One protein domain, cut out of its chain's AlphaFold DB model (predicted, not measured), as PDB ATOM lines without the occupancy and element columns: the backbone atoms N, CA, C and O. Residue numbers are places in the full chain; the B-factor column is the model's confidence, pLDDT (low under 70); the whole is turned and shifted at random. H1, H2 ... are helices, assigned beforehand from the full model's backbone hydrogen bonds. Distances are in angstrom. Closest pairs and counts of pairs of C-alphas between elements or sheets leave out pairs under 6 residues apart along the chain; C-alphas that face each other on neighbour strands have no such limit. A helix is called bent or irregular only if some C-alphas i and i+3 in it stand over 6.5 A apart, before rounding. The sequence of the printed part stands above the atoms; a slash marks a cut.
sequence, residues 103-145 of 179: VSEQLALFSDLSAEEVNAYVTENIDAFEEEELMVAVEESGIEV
ATOM      1  N   VAL A 103     -18.889  62.993  27.347       54.94
ATOM      2  CA  VAL A 103     -18.295  61.813  26.684       54.94
ATOM      3  C   VAL A 103     -18.849  60.513  27.278       54.94
ATOM      4  O   VAL A 103     -19.021  59.521  26.573       54.94
ATOM      5  N   SER A 104     -19.167  60.529  28.575       56.72
ATOM      6  CA  SER A 104     -19.777  59.403  29.288       56.72
ATOM      7  C   SER A 104     -21.210  59.143  28.813       56.72
ATOM      8  O   SER A 104     -21.574  57.984  28.652       56.72
ATOM      9  N   GLU A 105     -22.003  60.192  28.550       57.19
ATOM     10  CA  GLU A 105     -23.357  60.053  27.999       57.19
ATOM     11  C   GLU A 105     -23.349  59.514  26.572       57.19
ATOM     12  O   GLU A 105     -24.136  58.622  26.286       57.19
ATOM     13  N   GLN A 106     -22.450  59.971  25.691       55.03
ATOM     14  CA  GLN A 106     -22.360  59.424  24.329       55.03
ATOM     15  C   GLN A 106     -21.975  57.941  24.337       55.03
ATOM     16  O   GLN A 106     -22.618  57.141  23.667       55.03
ATOM     17  N   LEU A 107     -20.979  57.552  25.138       58.19
ATOM     18  CA  LEU A 107     -20.594  56.145  25.296       58.19
ATOM     19  C   LEU A 107     -21.702  55.304  25.951       58.19
ATOM     20  O   LEU A 107     -21.841  54.132  25.609       58.19
ATOM     21  N   ALA A 108     -22.504  55.891  26.846       61.41
ATOM     22  CA  ALA A 108     -23.678  55.239  27.422       61.41
ATOM     23  C   ALA A 108     -24.805  55.059  26.386       61.41
ATOM     24  O   ALA A 108     -25.443  54.013  26.360       61.41
ATOM     25  N   LEU A 109     -24.988  56.032  25.488       61.53
ATOM     26  CA  LEU A 109     -25.943  55.984  24.375       61.53
ATOM     27  C   LEU A 109     -25.592  54.878  23.372       61.53
ATOM     28  O   LEU A 109     -26.470  54.148  22.931       61.53
ATOM     29  N   PHE A 110     -24.302  54.704  23.069       59.03
ATOM     30  CA  PHE A 110     -23.833  53.583  22.246       59.03
ATOM     31  C   PHE A 110     -23.898  52.234  22.976       59.03
ATOM     32  O   PHE A 110     -23.971  51.201  22.318       59.03
ATOM     33  N   SER A 111     -23.879  52.221  24.314       65.75
ATOM     34  CA  SER A 111     -24.019  50.989  25.106       65.75
ATOM     35  C   SER A 111     -25.462  50.516  25.288       65.75
ATOM     36  O   SER A 111     -25.665  49.369  25.678       65.75
ATOM     37  N   ASP A 112     -26.439  51.389  25.027       69.06
ATOM     38  CA  ASP A 112     -27.872  51.077  25.110       69.06
ATOM     39  C   ASP A 112     -28.407  50.462  23.806       69.06
ATOM     40  O   ASP A 112     -29.483  49.873  23.801       69.06
ATOM     41  N   LEU A 113     -27.640  50.546  22.709       78.88
ATOM     42  CA  LEU A 113     -27.952  49.848  21.464       78.88
ATOM     43  C   LEU A 113     -27.789  48.343  21.674       78.88
ATOM     44  O   LEU A 113     -26.681  47.822  21.836       78.88
ATOM     45  N   SER A 114     -28.909  47.634  21.661       80.50
ATOM     46  CA  SER A 114     -28.908  46.182  21.710       80.50
ATOM     47  C   SER A 114     -28.348  45.592  20.411       80.50
ATOM     48  O   SER A 114     -28.472  46.164  19.326       80.50
ATOM     49  N   ALA A 115     -27.766  44.392  20.497       76.94
ATOM     50  CA  ALA A 115     -27.339  43.650  19.306       76.94
ATOM     51  C   ALA A 115     -28.509  43.370  18.341       76.94
ATOM     52  O   ALA A 115     -28.301  43.202  17.143       76.94
ATOM     53  N   GLU A 116     -29.738  43.335  18.862       79.00
ATOM     54  CA  GLU A 116     -30.962  43.160  18.083       79.00
ATOM     55  C   GLU A 116     -31.300  44.414  17.265       79.00
ATOM     56  O   GLU A 116     -31.564  44.297  16.074       79.00
ATOM     57  N   GLU A 117     -31.198  45.610  17.852       82.75
ATOM     58  CA  GLU A 117     -31.406  46.883  17.142       82.75
ATOM     59  C   GLU A 117     -30.338  47.141  16.079       82.75
ATOM     60  O   GLU A 117     -30.656  47.610  14.987       82.75
ATOM     61  N   VAL A 118     -29.079  46.797  16.368       83.25
ATOM     62  CA  VAL A 118     -27.990  46.899  15.386       83.25
ATOM     63  C   VAL A 118     -28.259  45.975  14.196       83.25
ATOM     64  O   VAL A 118     -28.185  46.418  13.053       83.25
ATOM     65  N   ASN A 119     -28.634  44.717  14.445       82.56
ATOM     66  CA  ASN A 119     -28.956  43.776  13.371       82.56
ATOM     67  C   ASN A 119     -30.214  44.182  12.591       82.56
ATOM     68  O   ASN A 119     -30.233  44.055  11.367       82.56
ATOM     69  N   ALA A 120     -31.243  44.693  13.272       87.31
ATOM     70  CA  ALA A 120     -32.455  45.199  12.634       87.31
ATOM     71  C   ALA A 120     -32.139  46.371  11.695       87.31
ATOM     72  O   ALA A 120     -32.553  46.348  10.541       87.31
ATOM     73  N   TYR A 121     -31.335  47.337  12.149       86.12
ATOM     74  CA  TYR A 121     -30.912  48.476  11.335       86.12
ATOM     75  C   TYR A 121     -30.076  48.050  10.124       86.12
ATOM     76  O   TYR A 121     -30.346  48.496   9.011       86.12
ATOM     77  N   VAL A 122     -29.083  47.175  10.328       85.44
ATOM     78  CA  VAL A 122     -28.235  46.657   9.242       85.44
ATOM     79  C   VAL A 122     -29.077  45.926   8.201       85.44
ATOM     80  O   VAL A 122     -28.852  46.116   7.014       85.44
ATOM     81  N   THR A 123     -30.073  45.148   8.629       84.06
ATOM     82  CA  THR A 123     -30.965  44.416   7.718       84.06
ATOM     83  C   THR A 123     -31.915  45.356   6.977       84.06
ATOM     84  O   THR A 123     -32.090  45.221   5.773       84.06
ATOM     85  N   GLU A 124     -32.514  46.329   7.669       88.69
ATOM     86  CA  GLU A 124     -33.444  47.298   7.071       88.69
ATOM     87  C   GLU A 124     -32.748  48.240   6.080       88.69
ATOM     88  O   GLU A 124     -33.362  48.708   5.126       88.69
ATOM     89  N   ASN A 125     -31.459  48.505   6.292       88.62
ATOM     90  CA  ASN A 125     -30.674  49.410   5.459       88.62
ATOM     91  C   ASN A 125     -29.673  48.662   4.577       88.62
ATOM     92  O   ASN A 125     -28.790  49.307   4.020       88.62
ATOM     93  N   ILE A 126     -29.794  47.336   4.434       83.88
ATOM     94  CA  ILE A 126     -28.787  46.520   3.744       83.88
ATOM     95  C   ILE A 126     -28.568  46.968   2.293       83.88
ATOM     96  O   ILE A 126     -27.434  47.014   1.831       83.88
ATOM     97  N   ASP A 127     -29.634  47.421   1.629       82.44
ATOM     98  CA  ASP A 127     -29.608  47.936   0.254       82.44
ATOM     99  C   ASP A 127     -28.858  49.272   0.109       82.44
ATOM    100  O   ASP A 127     -28.472  49.657  -0.994       82.44
ATOM    101  N   ALA A 128     -28.678  50.014   1.207       81.88
ATOM    102  CA  ALA A 128     -27.945  51.277   1.219       81.88
ATOM    103  C   ALA A 128     -26.428  51.079   1.353       81.88
ATOM    104  O   ALA A 128     -25.679  52.031   1.135       81.88
ATOM    105  N   PHE A 129     -25.978  49.876   1.720       82.19
ATOM    106  CA  PHE A 129     -24.561  49.559   1.818       82.19
ATOM    107  C   PHE A 129     -24.056  49.015   0.482       82.19
ATOM    108  O   PHE A 129     -24.611  48.074  -0.082       82.19
ATOM    109  N   GLU A 130     -22.971  49.595  -0.025       82.75
ATOM    110  CA  GLU A 130     -22.314  49.082  -1.223       82.75
ATOM    111  C   GLU A 130     -21.556  47.784  -0.887       82.75
ATOM    112  O   GLU A 130     -20.873  47.687   0.134       82.75
ATOM    113  N   GLU A 131     -21.650  46.774  -1.758       74.69
ATOM    114  CA  GLU A 131     -21.020  45.454  -1.564       74.69
ATOM    115  C   GLU A 131     -19.504  45.559  -1.309       74.69
ATOM    116  O   GLU A 131     -18.949  44.849  -0.469       74.69
ATOM    117  N   GLU A 132     -18.837  46.489  -1.996       74.69
ATOM    118  CA  GLU A 132     -17.400  46.740  -1.856       74.69
ATOM    119  C   GLU A 132     -17.052  47.342  -0.481       74.69
ATOM    120  O   GLU A 132     -16.035  46.984   0.112       74.69
ATOM    121  N   GLU A 133     -17.925  48.185   0.081       75.69
ATOM    122  CA  GLU A 133     -17.751  48.777   1.414       75.69
ATOM    123  C   GLU A 133     -17.952  47.736   2.522       75.69
ATOM    124  O   GLU A 133     -17.160  47.668   3.465       75.69
ATOM    125  N   LEU A 134     -18.957  46.864   2.379       77.62
ATOM    126  CA  LEU A 134     -19.194  45.755   3.307       77.62
ATOM    127  C   LEU A 134     -18.032  44.760   3.315       77.62
ATOM    128  O   LEU A 134     -17.629  44.292   4.379       77.62
ATOM    129  N   MET A 135     -17.462  44.461   2.146       68.94
ATOM    130  CA  MET A 135     -16.330  43.542   2.015       68.94
ATOM    131  C   MET A 135     -15.078  44.084   2.716       68.94
ATOM    132  O   MET A 135     -14.429  43.353   3.464       68.94
ATOM    133  N   VAL A 136     -14.791  45.380   2.550       74.69
ATOM    134  CA  VAL A 136     -13.682  46.066   3.232       74.69
ATOM    135  C   VAL A 136     -13.911  46.134   4.745       74.69
ATOM    136  O   VAL A 136     -12.996  45.847   5.515       74.69
ATOM    137  N   ALA A 137     -15.127  46.463   5.188       72.88
ATOM    138  CA  ALA A 137     -15.459  46.551   6.611       72.88
ATOM    139  C   ALA A 137     -15.340  45.193   7.323       72.88
ATOM    140  O   ALA A 137     -14.823  45.109   8.440       72.88
ATOM    141  N   VAL A 138     -15.775  44.115   6.667       70.31
ATOM    142  CA  VAL A 138     -15.617  42.742   7.157       70.31
ATOM    143  C   VAL A 138     -14.138  42.364   7.256       70.31
ATOM    144  O   VAL A 138     -13.713  41.871   8.303       70.31
ATOM    145  N   GLU A 139     -13.346  42.644   6.218       68.75
ATOM    146  CA  GLU A 139     -11.911  42.339   6.183       68.75
ATOM    147  C   GLU A 139     -11.126  43.117   7.259       68.75
ATOM    148  O   GLU A 139     -10.230  42.564   7.901       68.75
ATOM    149  N   GLU A 140     -11.507  44.371   7.536       68.75
ATOM    150  CA  GLU A 140     -10.894  45.205   8.579       68.75
ATOM    151  C   GLU A 140     -11.327  44.808  10.004       68.75
ATOM    152  O   GLU A 140     -10.533  44.895  10.945       68.75
ATOM    153  N   SER A 141     -12.561  44.322  10.180       66.62
ATOM    154  CA  SER A 141     -13.095  43.907  11.488       66.62
ATOM    155  C   SER A 141     -12.452  42.631  12.054       66.62
ATOM    156  O   SER A 141     -12.612  42.333  13.241       66.62
ATOM    157  N   GLY A 142     -11.730  41.868  11.224       54.44
ATOM    158  CA  GLY A 142     -11.134  40.587  11.609       54.44
ATOM    159  C   GLY A 142     -12.163  39.502  11.954       54.44
ATOM    160  O   GLY A 142     -11.795  38.481  12.537       54.44
ATOM    161  N   ILE A 143     -13.442  39.720  11.625       60.84
ATOM    162  CA  ILE A 143     -14.489  38.705  11.708       60.84
ATOM    163  C   ILE A 143     -14.265  37.750  10.536       60.84
ATOM    164  O   ILE A 143     -14.443  38.121   9.378       60.84
ATOM    165  N   GLU A 144     -13.858  36.513  10.828       49.41
ATOM    166  CA  GLU A 144     -13.898  35.435   9.842       49.41
ATOM    167  C   GLU A 144     -15.367  35.222   9.460       49.41
ATOM    168  O   GLU A 144     -16.127  34.591  10.195       49.41
ATOM    169  N   VAL A 145     -15.795  35.789   8.328       54.34
ATOM    170  CA  VAL A 145     -17.066  35.412   7.711       54.34
ATOM    171  C   VAL A 145     -16.879  33.991   7.217       54.34
ATOM    172  O   VAL A 145     -16.347  33.731   6.137       54.34
TER     173      VAL A 145
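Overview. This is residues 103 to 145 of the 179 residues of an uncharacterized protein of Saprospiraceae bacterium (UniProt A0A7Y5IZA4). Three short helices are strung along an open arc, with H1 at one end, H2 in the middle and H3 at the other end, and they do not pack on one another. The chain swings from H1 through a tight turn into H2 and then through a short loop into H3, so that the hollow of the arc between H1 and H3 is empty. The printed part has 43 residues with three named helices, in the order H1, H2, H3, and no named strand; the class is all helix, with 30 residues in named elements. The whole is loose, with a radius of gyration of the C-alphas of 12.9 A, and the C-alphas span 33 by 23 by 17 A.

Along the chain. H1 is residues 103 to 111, 12.3 A from first to last C-alpha, and begins with C-alpha 103 at (-18.295, 61.813, 26.684). H2 is residues 115 to 124, 14.2 A long in the same measure, with C-alpha 115 at (-27.339, 43.650, 19.306). H3 is residues 131 to 141, the longest helix by residues with 11, and measures 15.3 A from C-alpha 131 to C-alpha 141, the latter at (-13.095, 43.907, 11.488). No helix is bent or irregular.

Arrangement. H1 touches no helix. H1 and H2 are apart, with no C-alpha of the one within 8 A of the other, although a tight link of 3 residues joins them. H2 and H3 are apart by the same measure, joined by a short link of 6 residues. H1 and H3 are apart as well. Residues 103 to 125, of which 103 to 111 belong to H1 and 115 to 124 to H2, stand free, with no C-alpha 8 or more residues away along the chain within 10 A. Residues 127 to 133, of which 131 to 133 belong to H3, and residues 136 to 144, of which 136 to 141 belong to H3, stand free too. In H1, H2 and H3 every pair of O of residue i and N of residue i+4 is within hydrogen-bond range.

Size, cuts and confidence. The two C-alphas farthest apart are those of Ser 104 and Glu 131, at 33.9 A, and the first and last printed C-alphas, of Val 103 and Val 145, are 32.5 A apart. The printed part has no cut, and neither link is long. The mean pLDDT of the printed part is 72.3. The model's confidence is low, under 70, at 18 residues: 103 to 112, 135 and 139 to 145. The mean pLDDT is 59 in H1, 84 in H2 and 72 in H3.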